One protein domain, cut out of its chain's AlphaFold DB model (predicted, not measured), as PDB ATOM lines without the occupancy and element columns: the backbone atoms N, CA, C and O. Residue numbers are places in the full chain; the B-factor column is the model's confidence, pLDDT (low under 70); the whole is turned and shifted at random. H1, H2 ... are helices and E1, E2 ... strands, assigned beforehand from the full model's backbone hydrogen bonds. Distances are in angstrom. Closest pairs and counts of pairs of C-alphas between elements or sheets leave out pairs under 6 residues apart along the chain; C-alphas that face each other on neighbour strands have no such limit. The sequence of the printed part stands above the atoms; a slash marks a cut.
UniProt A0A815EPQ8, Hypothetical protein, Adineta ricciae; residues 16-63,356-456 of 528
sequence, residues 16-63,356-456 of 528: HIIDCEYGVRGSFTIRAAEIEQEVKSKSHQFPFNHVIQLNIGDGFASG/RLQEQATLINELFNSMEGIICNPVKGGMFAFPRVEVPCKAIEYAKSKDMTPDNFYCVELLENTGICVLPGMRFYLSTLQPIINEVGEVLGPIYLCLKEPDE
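Overview. This is residues 16 to 63 and 356 to 456 of the 528 residues of the protein "Hypothetical protein" of Adineta ricciae (UniProt A0A815EPQ8). A small, twisted sheet of three short parallel strands, E1, E2 and E3, sits at the core, and two helices running side by side, H1 and H4, cover one face of it. H3 crosses the first residues of H4, H2 is set off by itself away from the other helices, and long loops, residues 369 to 392 and 425 to 447, make up much of the rest, while residues 16 to 22 stick out. The printed part has 149 residues, with four named helices and three named strands in the order H1 E1 H2 H3 H4 E2 E3; the sheet's order is E1 E2 E3. The class is mostly helix, though under half of the residues are in named elements. The whole is compact, with a radius of gyration of the C-alphas of 15.6 A and spans of 50 by 41 by 39 A.

Arrangement. Start with H1, residues 27 to 41, and look ahead to H4, residues 406 to 418: they touch, closest at the C-alphas of Ala 32 and Leu 415, 7.1 A apart, and run the same way at a shallow tilt of 11 degrees. Next come E1, residues 52 to 54, and its parallel neighbour E2, residues 420 to 424, where N 54 and O 421 are 2.8 A apart, within hydrogen-bond range. E2 is also parallel to E3, residues 448 to 451, with N 449 and O 423 at 3.2 A. The pairing is staggered: E2 pairs with E1 over residues 420 to 422 and with E3 over 423 to 424. H1 and H4 lie on the same face of this sheet, two layers with helices on one face, at heights over the sheet of 10.6 A and 7.1 A. H2, residues 356 to 368, is not on the sheet and touches no helix. H3, residues 393 to 400, is about perpendicular to H4 at 90 degrees and touches its residues 406 to 409 alone, closest at the C-alphas of Ile 396 and Pro 406, 5.3 A. Every O i to N i+4 pair is within hydrogen-bond range in H1, H3 and H4; in H2, 8 of 9 are.

Along the chain. Find C-alpha 27 at (-40.032, -8.329, 10.908); from there H1 runs 21.1 A to Ser 41. E1 spans 6.1 A, H2 18.3 A and H3 10.5 A. H4 runs 17.7 A from C-alpha 406 at (-34.569, -2.922, 24.054), and E2 follows over 12.4 A. E3 spans 10.3 A and ends with C-alpha 451 at (-35.127, -8.236, 30.709).

Size, cuts and confidence. The C-alphas farthest apart, of Ser 41 and Glu 456, are 50.4 A apart. Residues 64 to 355 are not printed, and C-alphas 63 and 356 are 12.1 A apart across that cut. The links H2 to H3 and E2 to E3 are long. Look at the B-factor column: the mean pLDDT of the printed part is 70.2, and 39 residues are under 70, among them residues 425 to 456, which hold E3 with a mean of 31.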
ATOM      1  N   HIS A  16     -58.815  -6.169  12.272       92.38
ATOM      2  CA  HIS A  16     -58.314  -7.273  13.100       92.38
ATOM      3  C   HIS A  16     -57.149  -8.058  12.471       92.38
ATOM      4  O   HIS A  16     -56.465  -8.791  13.175       92.38
ATOM      5  N   ILE A  17     -56.925  -7.930  11.158       89.44
ATOM      6  CA  ILE A  17     -55.749  -8.476  10.464       89.44
ATOM      7  C   ILE A  17     -54.592  -7.468  10.474       89.44
ATOM      8  O   ILE A  17     -53.442  -7.887  10.540       89.44
ATOM      9  N   ILE A  18     -54.882  -6.162  10.445       87.62
ATOM     10  CA  ILE A  18     -53.875  -5.097  10.585       87.62
ATOM     11  C   ILE A  18     -53.287  -5.101  12.004       87.62
ATOM     12  O   ILE A  18     -52.074  -5.022  12.161       87.62
ATOM     13  N   ASP A  19     -54.137  -5.255  13.021       86.88
ATOM     14  CA  ASP A  19     -53.753  -5.268  14.439       86.88
ATOM     15  C   ASP A  19     -53.073  -6.590  14.873       86.88
ATOM     16  O   ASP A  19     -52.600  -6.718  16.003       86.88
ATOM     17  N   CYS A  20     -53.074  -7.618  14.015       85.31
ATOM     18  CA  CYS A  20     -52.609  -8.963  14.351       85.31
ATOM     19  C   CYS A  20     -51.087  -9.110  14.199       85.31
ATOM     20  O   CYS A  20     -50.572  -9.329  13.101       85.31
ATOM     21  N   GLU A  21     -50.370  -9.115  15.320       80.00
ATOM     22  CA  GLU A  21     -48.928  -9.379  15.366       80.00
ATOM     23  C   GLU A  21     -48.616 -10.841  15.730       80.00
ATOM     24  O   GLU A  21     -49.148 -11.387  16.697       80.00
ATOM     25  N   TYR A  22     -47.698 -11.481  14.994       75.44
ATOM     26  CA  TYR A  22     -47.215 -12.838  15.287       75.44
ATOM     27  C   TYR A  22     -45.679 -12.890  15.304       75.44
ATOM     28  O   TYR A  22     -45.030 -13.246  14.317       75.44
ATOM     29  N   GLY A  23     -45.093 -12.540  16.455       63.22
ATOM     30  CA  GLY A  23     -43.650 -12.301  16.614       63.22
ATOM     31  C   GLY A  23     -42.720 -13.434  16.151       63.22
ATOM     32  O   GLY A  23     -41.639 -13.157  15.645       63.22
ATOM     33  N   VAL A  24     -43.160 -14.699  16.211       57.75
ATOM     34  CA  VAL A  24     -42.378 -15.877  15.762       57.75
ATOM     35  C   VAL A  24     -42.013 -15.813  14.266       57.75
ATOM     36  O   VAL A  24     -41.047 -16.442  13.833       57.75
ATOM     37  N   ARG A  25     -42.792 -15.080  13.457       64.25
ATOM     38  CA  ARG A  25     -42.519 -14.821  12.031       64.25
ATOM     39  C   ARG A  25     -42.703 -13.338  11.682       64.25
ATOM     40  O   ARG A  25     -43.251 -13.015  10.630       64.25
ATOM     41  N   GLY A  26     -42.287 -12.456  12.591       70.88
ATOM     42  CA  GLY A  26     -42.352 -11.005  12.417       70.88
ATOM     43  C   GLY A  26     -41.221 -10.431  11.553       70.88
ATOM     44  O   GLY A  26     -40.459 -11.158  10.915       70.88
ATOM     45  N   SER A  27     -41.085  -9.103  11.590       70.62
ATOM     46  CA  SER A  27     -40.032  -8.329  10.908       70.62
ATOM     47  C   SER A  27     -38.616  -8.841  11.195       70.62
ATOM     48  O   SER A  27     -37.801  -8.930  10.282       70.62
ATOM     49  N   PHE A  28     -38.340  -9.256  12.432       73.00
ATOM     50  CA  PHE A  28     -37.059  -9.847  12.818       73.00
ATOM     51  C   PHE A  28     -36.718 -11.116  12.011       73.00
ATOM     52  O   PHE A  28     -35.616 -11.251  11.482       73.00
ATOM     53  N   THR A  29     -37.681 -12.027  11.839       74.69
ATOM     54  CA  THR A  29     -37.500 -13.255  11.046       74.69
ATOM     55  C   THR A  29     -37.320 -12.954   9.555       74.69
ATOM     56  O   THR A  29     -36.614 -13.691   8.868       74.69
ATOM     57  N   ILE A  30     -37.918 -11.865   9.053       81.69
ATOM     58  CA  ILE A  30     -37.683 -11.372   7.687       81.69
ATOM     59  C   ILE A  30     -36.231 -10.895   7.553       81.69
ATOM     60  O   ILE A  30     -35.524 -11.379   6.671       81.69
ATOM     61  N   ARG A  31     -35.744 -10.054   8.479       84.25
ATOM     62  CA  ARG A  31     -34.350  -9.575   8.476       84.25
ATOM     63  C   ARG A  31     -33.338 -10.722   8.566       84.25
ATOM     64  O   ARG A  31     -32.346 -10.722   7.844       84.25
ATOM     65  N   ALA A  32     -33.610 -11.747   9.375       83.25
ATOM     66  CA  ALA A  32     -32.775 -12.949   9.435       83.25
ATOM     67  C   ALA A  32     -32.695 -13.689   8.087       83.25
ATOM     68  O   ALA A  32     -31.624 -14.163   7.710       83.25
ATOM     69  N   ALA A  33     -33.801 -13.764   7.338       85.75
ATOM     70  CA  ALA A  33     -33.830 -14.380   6.012       85.75
ATOM     71  C   ALA A  33     -33.128 -13.527   4.936       85.75
ATOM     72  O   ALA A  33     -32.533 -14.092   4.016       85.75
ATOM     73  N   GLU A  34     -33.169 -12.196   5.045       88.38
ATOM     74  CA  GLU A  34     -32.394 -11.273   4.199       88.38
ATOM     75  C   GLU A  34     -30.890 -11.458   4.425       88.38
ATOM     76  O   GLU A  34     -30.161 -11.746   3.478       88.38
ATOM     77  N   ILE A  35     -30.438 -11.414   5.683       85.88
ATOM     78  CA  ILE A  35     -29.034 -11.638   6.063       85.88
ATOM     79  C   ILE A  35     -28.551 -13.006   5.566       85.88
ATOM     80  O   ILE A  35     -27.463 -13.117   5.004       85.88
ATOM     81  N   GLU A  36     -29.368 -14.055   5.685       86.69
ATOM     82  CA  GLU A  36     -29.017 -15.384   5.173       86.69
ATOM     83  C   GLU A  36     -28.836 -15.401   3.637       86.69
ATOM     84  O   GLU A  36     -28.016 -16.165   3.122       86.69
ATOM     85  N   GLN A  37     -29.556 -14.554   2.891       87.38
ATOM     86  CA  GLN A  37     -29.359 -14.371   1.447       87.38
ATOM     87  C   GLN A  37     -28.121 -13.521   1.134       87.38
ATOM     88  O   GLN A  37     -27.356 -13.895   0.245       87.38
ATOM     89  N   GLU A  38     -27.889 -12.431   1.871       88.69
ATOM     90  CA  GLU A  38     -26.721 -11.548   1.723       88.69
ATOM     91  C   GLU A  38     -25.395 -12.288   1.992       88.69
ATOM     92  O   GLU A  38     -24.415 -12.130   1.258       88.69
ATOM     93  N   VAL A  39     -25.375 -13.158   3.008       85.25
ATOM     94  CA  VAL A  39     -24.242 -14.044   3.324       85.25
ATOM     95  C   VAL A  39     -24.002 -15.056   2.197       85.25
ATOM     96  O   VAL A  39     -22.864 -15.236   1.758       85.25
ATOM     97  N   LYS A  40     -25.061 -15.689   1.666       84.19
ATOM     98  CA  LYS A  40     -24.954 -16.655   0.552       84.19
ATOM     99  C   LYS A  40     -24.478 -16.009  -0.751       84.19
ATOM    100  O   LYS A  40     -23.700 -16.622  -1.481       84.19
ATOM    101  N   SER A  41     -24.929 -14.792  -1.049       84.00
ATOM    102  CA  SER A  41     -24.529 -14.036  -2.242       84.00
ATOM    103  C   SER A  41     -23.165 -13.347  -2.097       84.00
ATOM    104  O   SER A  41     -22.614 -12.889  -3.098       84.00
ATOM    105  N   LYS A  42     -22.608 -13.290  -0.876       75.69
ATOM    106  CA  LYS A  42     -21.396 -12.531  -0.515       75.69
ATOM    107  C   LYS A  42     -21.508 -11.035  -0.846       75.69
ATOM    108  O   LYS A  42     -20.500 -10.383  -1.113       75.69
ATOM    109  N   SER A  43     -22.729 -10.492  -0.839       67.88
ATOM    110  CA  SER A  43     -22.996  -9.076  -1.127       67.88
ATOM    111  C   SER A  43     -22.695  -8.147   0.051       67.88
ATOM    112  O   SER A  43     -22.563  -6.940  -0.143       67.88
ATOM    113  N   HIS A  44     -22.578  -8.700   1.260       66.81
ATOM    114  CA  HIS A  44     -22.150  -8.000   2.470       66.81
ATOM    115  C   HIS A  44     -21.104  -8.825   3.229       66.81
ATOM    116  O   HIS A  44     -21.107 -10.055   3.171       66.81
ATOM    117  N   GLN A  45     -20.204  -8.146   3.946       76.00
ATOM    118  CA  GLN A  45     -19.205  -8.786   4.808       76.00
ATOM    119  C   GLN A  45     -19.722  -8.875   6.247       76.00
ATOM    120  O   GLN A  45     -19.298  -8.118   7.117       76.00
ATOM    121  N   PHE A  46     -20.639  -9.810   6.495       81.81
ATOM    122  CA  PHE A  46     -20.953 -10.231   7.862       81.81
ATOM    123  C   PHE A  46     -19.774 -11.023   8.459       81.81
ATOM    124  O   PHE A  46     -19.055 -11.700   7.717       81.81
ATOM    125  N   PRO A  47     -19.574 -11.001   9.790       81.19
ATOM    126  CA  PRO A  47     -18.503 -11.755  10.451       81.19
ATOM    127  C   PRO A  47     -18.754 -13.278  10.526       81.19
ATOM    128  O   PRO A  47     -17.944 -14.008  11.095       81.19
ATOM    129  N   PHE A  48     -19.851 -13.778   9.944       82.88
ATOM    130  CA  PHE A  48     -20.282 -15.180   9.965       82.88
ATOM    131  C   PHE A  48     -20.680 -15.687   8.568       82.88
ATOM    132  O   PHE A  48     -21.024 -14.920   7.672       82.88
ATOM    133  N   ASN A  49     -20.651 -17.014   8.390       82.69
ATOM    134  CA  ASN A  49     -20.889 -17.681   7.100       82.69
ATOM    135  C   ASN A  49     -22.287 -18.319   6.959       82.69
ATOM    136  O   ASN A  49     -22.596 -18.880   5.908       82.69
ATOM    137  N   HIS A  50     -23.112 -18.290   8.006       80.88
ATOM    138  CA  HIS A  50     -24.494 -18.779   8.011       80.88
ATOM    139  C   HIS A  50     -25.264 -18.185   9.198       80.88
ATOM    140  O   HIS A  50     -24.654 -17.761  10.177       80.88
ATOM    141  N   VAL A  51     -26.598 -18.177   9.112       83.25
ATOM    142  CA  VAL A  51     -27.495 -17.791  10.212       83.25
ATOM    143  C   VAL A  51     -27.892 -19.046  10.995       83.25
ATOM    144  O   VAL A  51     -28.292 -20.048  10.402       83.25
ATOM    145  N   ILE A  52     -27.795 -18.997  12.322       80.38
ATOM    146  CA  ILE A  52     -28.211 -20.068  13.235       80.38
ATOM    147  C   ILE A  52     -29.638 -19.750  13.711       80.38
ATOM    148  O   ILE A  52     -29.861 -18.788  14.444       80.38
ATOM    149  N   GLN A  53     -30.620 -20.538  13.260       76.88
ATOM    150  CA  GLN A  53     -32.050 -20.279  13.487       76.88
ATOM    151  C   GLN A  53     -32.518 -20.802  14.856       76.88
ATOM    152  O   GLN A  53     -32.941 -21.950  14.996       76.88
ATOM    153  N   LEU A  54     -32.456 -19.935  15.868       76.31
ATOM    154  CA  LEU A  54     -32.855 -20.180  17.260       76.31
ATOM    155  C   LEU A  54     -34.152 -19.418  17.611       76.31
ATOM    156  O   LEU A  54     -34.327 -18.892  18.711       76.31
ATOM    157  N   ASN A  55     -35.088 -19.379  16.664       71.62
ATOM    158  CA  ASN A  55     -36.382 -18.699  16.767       71.62
ATOM    159  C   ASN A  55     -37.589 -19.652  16.629       71.62
ATOM    160  O   ASN A  55     -38.699 -19.316  17.033       71.62
ATOM    161  N   ILE A  56     -37.406 -20.856  16.074       72.69
ATOM    162  CA  ILE A  56     -38.490 -21.804  15.785       72.69
ATOM    163  C   ILE A  56     -38.206 -23.149  16.450       72.69
ATOM    164  O   ILE A  56     -37.148 -23.743  16.277       72.69
ATOM    165  N   GLY A  57     -39.188 -23.663  17.200       72.12
ATOM    166  CA  GLY A  57     -39.101 -24.972  17.857       72.12
ATOM    167  C   GLY A  57     -39.342 -26.124  16.885       72.12
ATOM    168  O   GLY A  57     -40.357 -26.810  17.019       72.12
ATOM    169  N   ASP A  58     -38.458 -26.282  15.904       80.19
ATOM    170  CA  ASP A  58     -38.437 -27.373  14.926       80.19
ATOM    171  C   ASP A  58     -37.136 -28.176  15.101       80.19
ATOM    172  O   ASP A  58     -36.034 -27.720  14.781       80.19
ATOM    173  N   GLY A  59     -37.265 -29.370  15.679       75.88
ATOM    174  CA  GLY A  59     -36.149 -30.256  16.009       75.88
ATOM    175  C   GLY A  59     -35.452 -30.873  14.796       75.88
ATOM    176  O   GLY A  59     -34.278 -31.224  14.902       75.88
ATOM    177  N   PHE A  60     -36.129 -30.974  13.645       82.00
ATOM    178  CA  PHE A  60     -35.506 -31.446  12.406       82.00
ATOM    179  C   PHE A  60     -34.759 -30.313  11.705       82.00
ATOM    180  O   PHE A  60     -33.616 -30.504  11.297       82.00
ATOM    181  N   ALA A  61     -35.355 -29.118  11.616       72.88
ATOM    182  CA  ALA A  61     -34.700 -27.960  11.001       72.88
ATOM    183  C   ALA A  61     -33.433 -27.519  11.762       72.88
ATOM    184  O   ALA A  61     -32.481 -27.043  11.152       72.88
ATOM    185  N   SER A  62     -33.406 -27.720  13.082       67.88
ATOM    186  CA  SER A  62     -32.240 -27.457  13.938       67.88
ATOM    187  C   SER A  62     -31.216 -28.604  13.994       67.88
ATOM    188  O   SER A  62     -30.200 -28.469  14.669       67.88
ATOM    189  N   GLY A  63     -31.457 -29.733  13.313       69.81
ATOM    190  CA  GLY A  63     -30.547 -30.887  13.289       69.81
ATOM    191  C   GLY A  63     -30.398 -31.634  14.624       69.81
ATOM    192  O   GLY A  63     -29.522 -32.492  14.757       69.81
ATOM    193  N   ARG A 356     -31.206 -36.686  25.118       84.88
ATOM    194  CA  ARG A 356     -30.552 -35.574  24.415       84.88
ATOM    195  C   ARG A 356     -31.212 -34.234  24.737       84.88
ATOM    196  O   ARG A 356     -30.505 -33.278  25.028       84.88
ATOM    197  N   LEU A 357     -32.545 -34.160  24.712       81.12
ATOM    198  CA  LEU A 357     -33.272 -32.927  25.038       81.12
ATOM    199  C   LEU A 357     -33.087 -32.516  26.511       81.12
ATOM    200  O   LEU A 357     -33.004 -31.322  26.795       81.12
ATOM    201  N   GLN A 358     -32.969 -33.482  27.427       84.06
ATOM    202  CA  GLN A 358     -32.688 -33.240  28.844       84.06
ATOM    203  C   GLN A 358     -31.263 -32.705  29.072       84.06
ATOM    204  O   GLN A 358     -31.100 -31.666  29.709       84.06
ATOM    205  N   GLU A 359     -30.241 -33.364  28.514       85.69
ATOM    206  CA  GLU A 359     -28.839 -32.913  28.556       85.69
ATOM    207  C   GLU A 359     -28.700 -31.494  27.990       85.69
ATOM    208  O   GLU A 359     -28.046 -30.626  28.568       85.69
ATOM    209  N   GLN A 360     -29.389 -31.241  26.876       81.12
ATOM    210  CA  GLN A 360     -29.459 -29.943  26.226       81.12
ATOM    211  C   GLN A 360     -30.121 -28.867  27.109       81.12
ATOM    212  O   GLN A 360     -29.580 -27.770  27.250       81.12
ATOM    213  N   ALA A 361     -31.256 -29.178  27.744       79.12
ATOM    214  CA  ALA A 361     -31.952 -28.282  28.669       79.12
ATOM    215  C   ALA A 361     -31.102 -27.908  29.901       79.12
ATOM    216  O   ALA A 361     -31.190 -26.778  30.388       79.12
ATOM    217  N   THR A 362     -30.249 -28.821  30.378       85.25
ATOM    218  CA  THR A 362     -29.262 -28.539  31.430       85.25
ATOM    219  C   THR A 362     -28.137 -27.644  30.911       85.25
ATOM    220  O   THR A 362     -27.895 -26.582  31.483       85.25
ATOM    221  N   LEU A 363     -27.501 -28.012  29.792       85.25
ATOM    222  CA  LEU A 363     -26.362 -27.281  29.226       85.25
ATOM    223  C   LEU A 363     -26.696 -25.816  28.917       85.25
ATOM    224  O   LEU A 363     -25.908 -24.928  29.232       85.25
ATOM    225  N   ILE A 364     -27.864 -25.542  28.323       79.56
ATOM    226  CA  ILE A 364     -28.265 -24.168  27.986       79.56
ATOM    227  C   ILE A 364     -28.523 -23.321  29.241       79.56
ATOM    228  O   ILE A 364     -28.223 -22.128  29.257       79.56
ATOM    229  N   ASN A 365     -29.029 -23.939  30.311       82.19
ATOM    230  CA  ASN A 365     -29.261 -23.267  31.582       82.19
ATOM    231  C   ASN A 365     -27.946 -22.938  32.307       82.19
ATOM    232  O   ASN A 365     -27.782 -21.817  32.788       82.19
ATOM    233  N   GLU A 366     -27.005 -23.884  32.346       88.50
ATOM    234  CA  GLU A 366     -25.658 -23.667  32.887       88.50
ATOM    235  C   GLU A 366     -24.897 -22.601  32.088       88.50
ATOM    236  O   GLU A 366     -24.269 -21.721  32.677       88.50
ATOM    237  N   LEU A 367     -24.998 -22.640  30.754       85.94
ATOM    238  CA  LEU A 367     -24.368 -21.672  29.862       85.94
ATOM    239  C   LEU A 367     -24.878 -20.251  30.129       85.94
ATOM    240  O   LEU A 367     -24.062 -19.368  30.383       85.94
ATOM    241  N   PHE A 368     -26.197 -20.025  30.140       83.38
ATOM    242  CA  PHE A 368     -26.744 -18.691  30.409       83.38
ATOM    243  C   PHE A 368     -26.395 -18.176  31.803       83.38
ATOM    244  O   PHE A 368     -25.934 -17.048  31.918       83.38
ATOM    245  N   ASN A 369     -26.526 -19.001  32.844       87.00
ATOM    246  CA  ASN A 369     -26.177 -18.596  34.210       87.00
ATOM    247  C   ASN A 369     -24.656 -18.439  34.441       87.00
ATOM    248  O   ASN A 369     -24.239 -18.038  35.528       87.00
ATOM    249  N   SER A 370     -23.816 -18.750  33.444       90.81
ATOM    250  CA  SER A 370     -22.380 -18.435  33.448       90.81
ATOM    251  C   SER A 370     -22.040 -17.087  32.795       90.81
ATOM    252  O   SER A 370     -20.912 -16.614  32.944       90.81
ATOM    253  N   MET A 371     -22.990 -16.470  32.082       83.38
ATOM    254  CA  MET A 371     -22.810 -15.187  31.400       83.38
ATOM    255  C   MET A 371     -23.128 -14.018  32.338       83.38
ATOM    256  O   MET A 371     -24.085 -14.048  33.109       83.38
ATOM    257  N   GLU A 372     -22.319 -12.961  32.267       84.69
ATOM    258  CA  GLU A 372     -22.534 -11.754  33.066       84.69
ATOM    259  C   GLU A 372     -23.801 -11.023  32.594       84.69
ATOM    260  O   GLU A 372     -24.009 -10.843  31.393       84.69
ATOM    261  N   GLY A 373     -24.663 -10.632  33.535       81.19
ATOM    262  CA  GLY A 373     -25.949 -10.016  33.214       81.19
ATOM    263  C   GLY A 373     -26.943 -10.955  32.519       81.19
ATOM    264  O   GLY A 373     -27.799 -10.473  31.780       81.19
ATOM    265  N   ILE A 374     -26.855 -12.281  32.707       82.94
ATOM    266  CA  ILE A 374     -27.899 -13.219  32.266       82.94
ATOM    267  C   ILE A 374     -28.307 -14.158  33.408       82.94
ATOM    268  O   ILE A 374     -27.474 -14.775  34.065       82.94
ATOM    269  N   ILE A 375     -29.616 -14.284  33.622       83.62
ATOM    270  CA  ILE A 375     -30.240 -15.169  34.611       83.62
ATOM    271  C   ILE A 375     -31.232 -16.066  33.872       83.62
ATOM    272  O   ILE A 375     -32.149 -15.573  33.221       83.62
ATOM    273  N   CYS A 376     -31.096 -17.386  33.965       80.81
ATOM    274  CA  CYS A 376     -32.021 -18.327  33.332       80.81
ATOM    275  C   CYS A 376     -32.635 -19.279  34.357       80.81
ATOM    276  O   CYS A 376     -31.932 -20.055  35.009       80.81
ATOM    277  N   ASN A 377     -33.967 -19.304  34.421       82.56
ATOM    278  CA  ASN A 377     -34.694 -20.333  35.162       82.56
ATOM    279  C   ASN A 377     -34.448 -21.737  34.569       82.56
ATOM    280  O   ASN A 377     -34.319 -21.856  33.344       82.56
ATOM    281  N   PRO A 378     -34.407 -22.803  35.396       84.50
ATOM    282  CA  PRO A 378     -34.240 -24.173  34.919       84.50
ATOM    283  C   PRO A 378     -35.324 -24.581  33.918       84.50
ATOM    284  O   PRO A 378     -36.521 -24.473  34.198       84.50
ATOM    285  N   VAL A 379     -34.912 -25.116  32.767       80.12
ATOM    286  CA  VAL A 379     -35.821 -25.572  31.705       80.12
ATOM    287  C   VAL A 379     -36.404 -26.939  32.088       80.12
ATOM    288  O   VAL A 379     -35.956 -27.987  31.631       80.12
ATOM    289  N   LYS A 380     -37.404 -26.945  32.981       79.88
ATOM    290  CA  LYS A 380     -38.025 -28.179  33.514       79.88
ATOM    291  C   LYS A 380     -38.765 -29.006  32.455       79.88
ATOM    292  O   LYS A 380     -38.975 -30.201  32.666       79.88
ATOM    293  N   GLY A 381     -39.145 -28.397  31.333       76.25
ATOM    294  CA  GLY A 381     -39.817 -29.049  30.214       76.25
ATOM    295  C   GLY A 381     -39.928 -28.147  28.985       76.25
ATOM    296  O   GLY A 381     -39.466 -27.008  28.991       76.25
ATOM    297  N   GLY A 382     -40.543 -28.659  27.920       78.19
ATOM    298  CA  GLY A 382     -40.662 -27.958  26.639       78.19
ATOM    299  C   GLY A 382     -39.394 -28.027  25.778       78.19
ATOM    300  O   GLY A 382     -38.640 -28.996  25.843       78.19
ATOM    301  N   MET A 383     -39.180 -27.021  24.926       73.81
ATOM    302  CA  MET A 383     -38.037 -26.937  23.992       73.81
ATOM    303  C   MET A 383     -37.403 -25.534  23.942       73.81
ATOM    304  O   MET A 383     -36.726 -25.204  22.973       73.81
ATOM    305  N   PHE A 384     -37.670 -24.689  24.940       77.19
ATOM    306  CA  PHE A 384     -37.265 -23.283  24.946       77.19
ATOM    307  C   PHE A 384     -36.633 -22.908  26.282       77.19
ATOM    308  O   PHE A 384     -37.141 -23.294  27.335       77.19
ATOM    309  N   ALA A 385     -35.587 -22.090  26.229       78.75
ATOM    310  CA  ALA A 385     -35.143 -21.299  27.367       78.75
ATOM    311  C   ALA A 385     -35.717 -19.876  27.254       78.75
ATOM    312  O   ALA A 385     -35.873 -19.352  26.147       78.75
ATOM    313  N   PHE A 386     -36.002 -19.255  28.399       77.00
ATOM    314  CA  PHE A 386     -36.450 -17.860  28.501       77.00
ATOM    315  C   PHE A 386     -35.507 -17.080  29.447       77.00
ATOM    316  O   PHE A 386     -35.929 -16.683  30.532       77.00
ATOM    317  N   PRO A 387     -34.196 -16.976  29.132       81.00
ATOM    318  CA  PRO A 387     -33.243 -16.186  29.910       81.00
ATOM    319  C   PRO A 387     -33.637 -14.711  30.017       81.00
ATOM    320  O   PRO A 387     -34.073 -14.083  29.053       81.00
ATOM    321  N   ARG A 388     -33.382 -14.148  31.192       81.69
ATOM    322  CA  ARG A 388     -33.452 -12.728  31.513       81.69
ATOM    323  C   ARG A 388     -32.077 -12.100  31.338       81.69
ATOM    324  O   ARG A 388     -31.140 -12.497  32.023       81.69
ATOM    325  N   VAL A 389     -31.961 -11.132  30.441       79.19
ATOM    326  CA  VAL A 389     -30.762 -10.333  30.190       79.19
ATOM    327  C   VAL A 389     -30.885  -8.985  30.894       79.19
ATOM    328  O   VAL A 389     -31.917  -8.320  30.907       79.19
ATOM    329  N   GLU A 390     -29.797  -8.550  31.488       78.19
ATOM    330  CA  GLU A 390     -29.683  -7.295  32.200       78.19
ATOM    331  C   GLU A 390     -29.189  -6.219  31.204       78.19
ATOM    332  O   GLU A 390     -28.059  -6.257  30.735       78.19
ATOM    333  N   VAL A 391     -30.049  -5.275  30.776       70.19
ATOM    334  CA  VAL A 391     -29.723  -4.318  29.679       70.19
ATOM    335  C   VAL A 391     -29.353  -2.909  30.183       70.19
ATOM    336  O   VAL A 391     -30.085  -2.348  31.000       70.19
ATOM    337  N   PRO A 392     -28.218  -2.297  29.767       74.12
ATOM    338  CA  PRO A 392     -27.766  -0.996  30.293       74.12
ATOM    339  C   PRO A 392     -28.695   0.167  29.936       74.12
ATOM    340  O   PRO A 392     -29.079   0.273  28.774       74.12
ATOM    341  N   CYS A 393     -28.927   1.129  30.846       80.69
ATOM    342  CA  CYS A 393     -29.740   2.332  30.569       80.69
ATOM    343  C   CYS A 393     -29.377   3.017  29.237       80.69
ATOM    344  O   CYS A 393     -30.260   3.330  28.443       80.69
ATOM    345  N   LYS A 394     -28.076   3.138  28.935       80.88
ATOM    346  CA  LYS A 394     -27.577   3.688  27.661       80.88
ATOM    347  C   LYS A 394     -28.015   2.886  26.430       80.88
ATOM    348  O   LYS A 394     -28.310   3.475  25.398       80.88
ATOM    349  N   ALA A 395     -28.058   1.557  26.519       77.50
ATOM    350  CA  ALA A 395     -28.520   0.697  25.429       77.50
ATOM    351  C   ALA A 395     -30.034   0.839  25.201       77.50
ATOM    352  O   ALA A 395     -30.500   0.720  24.074       77.50
ATOM    353  N   ILE A 396     -30.797   1.165  26.245       76.88
ATOM    354  CA  ILE A 396     -32.246   1.407  26.168       76.88
ATOM    355  C   ILE A 396     -32.559   2.791  25.615       76.88
ATOM    356  O   ILE A 396     -33.458   2.929  24.793       76.88
ATOM    357  N   GLU A 397     -31.820   3.814  26.038       81.44
ATOM    358  CA  GLU A 397     -31.853   5.143  25.419       81.44
ATOM    359  C   GLU A 397     -31.486   5.050  23.933       81.44
ATOM    360  O   GLU A 397     -32.160   5.645  23.091       81.44
ATOM    361  N   TYR A 398     -30.485   4.230  23.593       82.31
ATOM    362  CA  TYR A 398     -30.104   3.986  22.208       82.31
ATOM    363  C   TYR A 398     -31.193   3.234  21.424       82.31
ATOM    364  O   TYR A 398     -31.595   3.721  20.369       82.31
ATOM    365  N   ALA A 399     -31.752   2.137  21.953       81.88
ATOM    366  CA  ALA A 399     -32.873   1.412  21.344       81.88
ATOM    367  C   ALA A 399     -34.086   2.328  21.095       81.88
ATOM    368  O   ALA A 399     -34.626   2.359  19.989       81.88
ATOM    369  N   LYS A 400     -34.440   3.169  22.078       83.94
ATOM    370  CA  LYS A 400     -35.478   4.205  21.941       83.94
ATOM    371  C   LYS A 400     -35.153   5.216  20.838       83.94
ATOM    372  O   LYS A 400     -36.052   5.601  20.106       83.94
ATOM    373  N   SER A 401     -33.888   5.607  20.659       89.06
ATOM    374  CA  SER A 401     -33.476   6.488  19.547       89.06
ATOM    375  C   SER A 401     -33.472   5.808  18.164       89.06
ATOM    376  O   SER A 401     -33.203   6.464  17.158       89.06
ATOM    377  N   LYS A 402     -33.764   4.501  18.111       83.56
ATOM    378  CA  LYS A 402     -33.965   3.693  16.898       83.56
ATOM    379  C   LYS A 402     -35.424   3.255  16.704       83.56
ATOM    380  O   LYS A 402     -35.668   2.385  15.876       83.56
ATOM    381  N   ASP A 403     -36.361   3.803  17.482       85.94
ATOM    382  CA  ASP A 403     -37.770   3.380  17.530       85.94
ATOM    383  C   ASP A 403     -37.949   1.865  17.794       85.94
ATOM    384  O   ASP A 403     -38.908   1.235  17.348       85.94
ATOM    385  N   MET A 404     -37.019   1.264  18.549       81.56
ATOM    386  CA  MET A 404     -37.030  -0.151  18.927       81.56
ATOM    387  C   MET A 404     -37.236  -0.348  20.430       81.56
ATOM    388  O   MET A 404     -36.776   0.438  21.263       81.56
ATOM    389  N   THR A 405     -37.867  -1.464  20.794       79.31
ATOM    390  CA  THR A 405     -37.826  -1.967  22.170       79.31
ATOM    391  C   THR A 405     -36.435  -2.562  22.475       79.31
ATOM    392  O   THR A 405     -35.754  -3.016  21.550       79.31
ATOM    393  N   PRO A 406     -35.955  -2.545  23.736       79.94
ATOM    394  CA  PRO A 406     -34.569  -2.922  24.054       79.94
ATOM    395  C   PRO A 406     -34.226  -4.390  23.766       79.94
ATOM    396  O   PRO A 406     -33.106  -4.694  23.372       79.94
ATOM    397  N   ASP A 407     -35.203  -5.278  23.929       76.81
ATOM    398  CA  ASP A 407     -35.169  -6.696  23.566       76.81
ATOM    399  C   ASP A 407     -35.043  -6.883  22.048       76.81
ATOM    400  O   ASP A 407     -34.136  -7.569  21.589       76.81
ATOM    401  N   ASN A 408     -35.881  -6.207  21.253       80.31
ATOM    402  CA  ASN A 408     -35.796  -6.266  19.793       80.31
ATOM    403  C   ASN A 408     -34.463  -5.700  19.280       80.31
ATOM    404  O   ASN A 408     -33.845  -6.295  18.401       80.31
ATOM    405  N   PHE A 409     -33.994  -4.590  19.857       83.50
ATOM    406  CA  PHE A 409     -32.676  -4.030  19.554       83.50
ATOM    407  C   PHE A 409     -31.549  -5.026  19.871       83.50
ATOM    408  O   PHE A 409     -30.711  -5.284  19.010       83.50
ATOM    409  N   TYR A 410     -31.561  -5.652  21.055       82.88
ATOM    410  CA  TYR A 410     -30.574  -6.672  21.423       82.88
ATOM    411  C   TYR A 410     -30.598  -7.870  20.461       82.88
ATOM    412  O   TYR A 410     -29.543  -8.332  20.034       82.88
ATOM    413  N   CYS A 411     -31.781  -8.370  20.086       82.12
ATOM    414  CA  CYS A 411     -31.907  -9.480  19.141       82.12
ATOM    415  C   CYS A 411     -31.375  -9.122  17.744       82.12
ATOM    416  O   CYS A 411     -30.715  -9.955  17.125       82.12
ATOM    417  N   VAL A 412     -31.629  -7.899  17.255       83.62
ATOM    418  CA  VAL A 412     -31.097  -7.403  15.972       83.62
ATOM    419  C   VAL A 412     -29.574  -7.292  16.019       83.62
ATOM    420  O   VAL A 412     -28.914  -7.848  15.147       83.62
ATOM    421  N   GLU A 413     -29.008  -6.671  17.054       85.75
ATOM    422  CA  GLU A 413     -27.552  -6.582  17.221       85.75
ATOM    423  C   GLU A 413     -26.909  -7.974  17.344       85.75
ATOM    424  O   GLU A 413     -25.888  -8.237  16.710       85.75
ATOM    425  N   LEU A 414     -27.512  -8.905  18.094       83.69
ATOM    426  CA  LEU A 414     -27.023 -10.285  18.178       83.69
ATOM    427  C   LEU A 414     -27.007 -10.949  16.794       83.69
ATOM    428  O   LEU A 414     -25.991 -11.527  16.402       83.69
ATOM    429  N   LEU A 415     -28.097 -10.838  16.036       82.44
ATOM    430  CA  LEU A 415     -28.220 -11.403  14.696       82.44
ATOM    431  C   LEU A 415     -27.203 -10.798  13.716       82.44
ATOM    432  O   LEU A 415     -26.515 -11.547  13.025       82.44
ATOM    433  N   GLU A 416     -27.071  -9.472  13.665       85.12
ATOM    434  CA  GLU A 416     -26.189  -8.787  12.709       85.12
ATOM    435  C   GLU A 416     -24.696  -8.924  13.049       85.12
ATOM    436  O   GLU A 416     -23.865  -8.894  12.140       85.12
ATOM    437  N   ASN A 417     -24.340  -9.160  14.319       84.31
ATOM    438  CA  ASN A 417     -22.949  -9.364  14.744       84.31
ATOM    439  C   ASN A 417     -22.529 -10.844  14.871       84.31
ATOM    440  O   ASN A 417     -21.334 -11.127  14.828       84.31
ATOM    441  N   THR A 418     -23.457 -11.797  15.031       81.25
ATOM    442  CA  THR A 418     -23.115 -13.222  15.287       81.25
ATOM    443  C   THR A 418     -23.820 -14.232  14.383       81.25
ATOM    444  O   THR A 418     -23.426 -15.397  14.348       81.25
ATOM    445  N   GLY A 419     -24.868 -13.825  13.664       81.44
ATOM    446  CA  GLY A 419     -25.712 -14.722  12.876       81.44
ATOM    447  C   GLY A 419     -26.697 -15.530  13.723       81.44
ATOM    448  O   GLY A 419     -27.428 -16.353  13.175       81.44
ATOM    449  N   ILE A 420     -26.750 -15.327  15.042       82.00
ATOM    450  CA  ILE A 420     -27.649 -16.057  15.938       82.00
ATOM    451  C   ILE A 420     -29.026 -15.373  15.954       82.00
ATOM    452  O   ILE A 420     -29.188 -14.253  16.433       82.00
ATOM    453  N   CYS A 421     -30.034 -16.063  15.427       82.31
ATOM    454  CA  CYS A 421     -31.403 -15.571  15.277       82.31
ATOM    455  C   CYS A 421     -32.277 -16.048  16.450       82.31
ATOM    456  O   CYS A 421     -32.688 -17.203  16.459       82.31
ATOM    457  N   VAL A 422     -32.570 -15.183  17.425       79.88
ATOM    458  CA  VAL A 422     -33.376 -15.476  18.638       79.88
ATOM    459  C   VAL A 422     -34.641 -14.620  18.688       79.88
ATOM    460  O   VAL A 422     -34.709 -13.605  18.005       79.88
ATOM    461  N   LEU A 423     -35.645 -14.976  19.496       74.31
ATOM    462  CA  LEU A 423     -36.855 -14.149  19.607       74.31
ATOM    463  C   LEU A 423     -36.776 -13.131  20.763       74.31
ATOM    464  O   LEU A 423     -36.344 -13.489  21.863       74.31
ATOM    465  N   PRO A 424     -37.233 -11.881  20.559       76.81
ATOM    466  CA  PRO A 424     -37.361 -10.912  21.642       76.81
ATOM    467  C   PRO A 424     -38.432 -11.363  22.649       76.81
ATOM    468  O   PRO A 424     -39.499 -11.860  22.272       76.81
ATOM    469  N   GLY A 425     -38.134 -11.235  23.943       66.12
ATOM    470  CA  GLY A 425     -39.046 -11.589  25.027       66.12
ATOM    471  C   GLY A 425     -40.128 -10.530  25.200       66.12
ATOM    472  O   GLY A 425     -39.848  -9.420  25.638       66.12
ATOM    473  N   MET A 426     -41.377 -10.888  24.889       56.81
ATOM    474  CA  MET A 426     -42.525  -9.974  24.918       56.81
ATOM    475  C   MET A 426     -42.656  -9.195  26.249       56.81
ATOM    476  O   MET A 426     -43.234  -9.701  27.207       56.81
ATOM    477  N   ARG A 427     -42.217  -7.924  26.214       42.59
ATOM    478  CA  ARG A 427     -42.391  -6.824  27.195       42.59
ATOM    479  C   ARG A 427     -41.589  -6.870  28.520       42.59
ATOM    480  O   ARG A 427     -42.058  -7.382  29.525       42.59
ATOM    481  N   PHE A 428     -40.515  -6.063  28.503       30.16
ATOM    482  CA  PHE A 428     -39.932  -5.205  29.567       30.16
ATOM    483  C   PHE A 428     -39.202  -5.792  30.787       30.16
ATOM    484  O   PHE A 428     -39.797  -6.482  31.604       30.16
ATOM    485  N   TYR A 429     -37.941  -5.343  30.966       29.45
ATOM    486  CA  TYR A 429     -37.475  -4.269  31.884       29.45
ATOM    487  C   TYR A 429     -35.905  -4.107  31.748       29.45
ATOM    488  O   TYR A 429     -35.437  -4.325  30.636       29.45
ATOM    489  N   LEU A 430     -35.070  -3.615  32.705       30.12
ATOM    490  CA  LEU A 430     -33.740  -2.977  32.407       30.12
ATOM    491  C   LEU A 430     -32.578  -2.978  33.506       30.12
ATOM    492  O   LEU A 430     -32.661  -2.144  34.404       30.12
ATOM    493  N   SER A 431     -31.427  -3.713  33.417       24.70
ATOM    494  CA  SER A 431     -30.122  -3.284  34.067       24.70
ATOM    495  C   SER A 431     -28.754  -3.970  33.715       24.70
ATOM    496  O   SER A 431     -28.244  -4.760  34.488       24.70
ATOM    497  N   THR A 432     -28.013  -3.487  32.708       26.11
ATOM    498  CA  THR A 432     -26.540  -3.665  32.426       26.11
ATOM    499  C   THR A 432     -25.897  -5.051  32.152       26.11
ATOM    500  O   THR A 432     -25.550  -5.739  33.100       26.11
ATOM    501  N   LEU A 433     -25.458  -5.322  30.896       30.25
ATOM    502  CA  LEU A 433     -24.042  -5.413  30.443       30.25
ATOM    503  C   LEU A 433     -23.796  -5.648  28.920       30.25
ATOM    504  O   LEU A 433     -24.713  -5.598  28.105       30.25
ATOM    505  N   GLN A 434     -22.508  -5.764  28.553       25.50
ATOM    506  CA  GLN A 434     -21.882  -5.686  27.215       25.50
ATOM    507  C   GLN A 434     -21.560  -7.099  26.647       25.50
ATOM    508  O   GLN A 434     -21.188  -7.970  27.432       25.50
ATOM    509  N   PRO A 435     -21.636  -7.369  25.325       30.34
ATOM    510  CA  PRO A 435     -21.517  -8.739  24.804       30.34
ATOM    511  C   PRO A 435     -20.072  -9.248  24.641       30.34
ATOM    512  O   PRO A 435     -19.210  -8.546  24.114       30.34
ATOM    513  N   ILE A 436     -19.852 -10.527  24.971       27.39
ATOM    514  CA  ILE A 436     -18.754 -11.356  24.441       27.39
ATOM    515  C   ILE A 436     -19.317 -12.739  24.078       27.39
ATOM    516  O   ILE A 436     -19.481 -13.596  24.942       27.39
ATOM    517  N   ILE A 437     -19.567 -12.975  22.788       33.53
ATOM    518  CA  ILE A 437     -19.843 -14.309  22.231       33.53
ATOM    519  C   ILE A 437     -18.949 -14.479  20.999       33.53
ATOM    520  O   ILE A 437     -19.323 -14.082  19.902       33.53
ATOM    521  N   ASN A 438     -17.751 -15.044  21.190       27.64
ATOM    522  CA  ASN A 438     -16.780 -15.264  20.106       27.64
ATOM    523  C   ASN A 438     -16.576 -16.742  19.728       27.64
ATOM    524  O   ASN A 438     -15.900 -17.012  18.742       27.64
ATOM    525  N   GLU A 439     -17.158 -17.695  20.462       33.22
ATOM    526  CA  GLU A 439     -17.128 -19.124  20.116       33.22
ATOM    527  C   GLU A 439     -18.430 -19.805  20.570       33.22
ATOM    528  O   GLU A 439     -18.570 -20.237  21.711       33.22
ATOM    529  N   VAL A 440     -19.400 -19.901  19.655       36.25
ATOM    530  CA  VAL A 440     -20.581 -20.771  19.784       36.25
ATOM    531  C   VAL A 440     -20.429 -21.920  18.793       36.25
ATOM    532  O   VAL A 440     -20.911 -21.887  17.663       36.25
ATOM    533  N   GLY A 441     -19.700 -22.946  19.226       31.55
ATOM    534  CA  GLY A 441     -19.769 -24.266  18.611       31.55
ATOM    535  C   GLY A 441     -20.991 -25.005  19.154       31.55
ATOM    536  O   GLY A 441     -21.075 -25.223  20.357       31.55
ATOM    537  N   GLU A 442     -21.920 -25.378  18.271       34.34
ATOM    538  CA  GLU A 442     -23.060 -26.267  18.559       34.34
ATOM    539  C   GLU A 442     -23.945 -25.866  19.763       34.34
ATOM    540  O   GLU A 442     -24.254 -26.691  20.624       34.34
ATOM    541  N   VAL A 443     -24.430 -24.616  19.805       30.14
ATOM    542  CA  VAL A 443     -25.502 -24.238  20.748       30.14
ATOM    543  C   VAL A 443     -26.892 -24.426  20.132       30.14
ATOM    544  O   VAL A 443     -27.168 -24.104  18.979       30.14
ATOM    545  N   LEU A 444     -27.730 -25.010  20.982       36.56
ATOM    546  CA  LEU A 444     -29.142 -25.358  20.898       36.56
ATOM    547  C   LEU A 444     -30.105 -24.432  20.174       36.56
ATOM    548  O   LEU A 444     -29.870 -23.243  20.073       36.56
ATOM    549  N   GLY A 445     -31.249 -25.039  19.816       36.88
ATOM    550  CA  GLY A 445     -32.501 -24.434  19.360       36.88
ATOM    551  C   GLY A 445     -33.071 -23.295  20.233       36.88
ATOM    552  O   GLY A 445     -32.400 -22.736  21.091       36.88
ATOM    553  N   PRO A 446     -34.329 -22.904  19.995       29.06
ATOM    554  CA  PRO A 446     -34.776 -21.535  20.221       29.06
ATOM    555  C   PRO A 446     -34.683 -20.946  21.630       29.06
ATOM    556  O   PRO A 446     -35.139 -21.525  22.619       29.06
ATOM    557  N   ILE A 447     -34.183 -19.712  21.657       33.53
ATOM    558  CA  ILE A 447     -33.962 -18.877  22.838       33.53
ATOM    559  C   ILE A 447     -34.884 -17.656  22.739       33.53
ATOM    560  O   ILE A 447     -35.014 -17.054  21.671       33.53
ATOM    561  N   TYR A 448     -35.489 -17.276  23.863       30.94
ATOM    562  CA  TYR A 448     -36.191 -16.002  24.028       30.94
ATOM    563  C   TYR A 448     -35.494 -15.164  25.103       30.94
ATOM    564  O   TYR A 448     -35.177 -15.702  26.158       30.94
ATOM    565  N   LEU A 449     -35.279 -13.868  24.871       30.78
ATOM    566  CA  LEU A 449     -34.554 -12.995  25.809       30.78
ATOM    567  C   LEU A 449     -35.505 -11.994  26.493       30.78
ATOM    568  O   LEU A 449     -35.981 -11.060  25.852       30.78
ATOM    569  N   CYS A 450     -35.773 -12.190  27.786       31.89
ATOM    570  CA  CYS A 450     -36.499 -11.261  28.672       31.89
ATOM    571  C   CYS A 450     -35.530 -10.279  29.352       31.89
ATOM    572  O   CYS A 450     -34.330 -10.493  29.269       31.89
ATOM    573  N   LEU A 451     -35.993  -9.238  30.056       30.42
ATOM    574  CA  LEU A 451     -35.127  -8.236  30.709       30.42
ATOM    575  C   LEU A 451     -35.735  -7.742  32.065       30.42
ATOM    576  O   LEU A 451     -36.949  -7.835  32.201       30.42
ATOM    577  N   LYS A 452     -34.980  -7.217  33.070       33.56
ATOM    578  CA  LYS A 452     -35.561  -6.693  34.362       33.56
ATOM    579  C   LYS A 452     -34.882  -5.470  35.030       33.56
ATOM    580  O   LYS A 452     -33.672  -5.333  34.936       33.56
ATOM    581  N   GLU A 453     -35.684  -4.575  35.651       30.30
ATOM    582  CA  GLU A 453     -35.327  -3.277  36.296       30.30
ATOM    583  C   GLU A 453     -35.037  -3.400  37.813       30.30
ATOM    584  O   GLU A 453     -35.588  -4.298  38.458       30.30
ATOM    585  N   PRO A 454     -34.216  -2.501  38.404       34.75
ATOM    586  CA  PRO A 454     -33.799  -2.571  39.808       34.75
ATOM    587  C   PRO A 454     -34.723  -1.834  40.801       34.75
ATOM    588  O   PRO A 454     -35.225  -0.746  40.530       34.75
ATOM    589  N   ASP A 455     -34.849  -2.392  42.009       30.58
ATOM    590  CA  ASP A 455     -35.446  -1.751  43.197       30.58
ATOM    591  C   ASP A 455     -34.449  -0.755  43.839       30.58
ATOM    592  O   ASP A 455     -33.254  -1.043  43.961       30.58
ATOM    593  N   GLU A 456     -34.923   0.410  44.293       29.47
ATOM    594  CA  GLU A 456     -34.116   1.568  44.734       29.47
ATOM    595  C   GLU A 456     -33.312   1.354  46.042       29.47
ATOM    596  O   GLU A 456     -32.747   2.297  46.597       29.47
TER     597      GLU A 456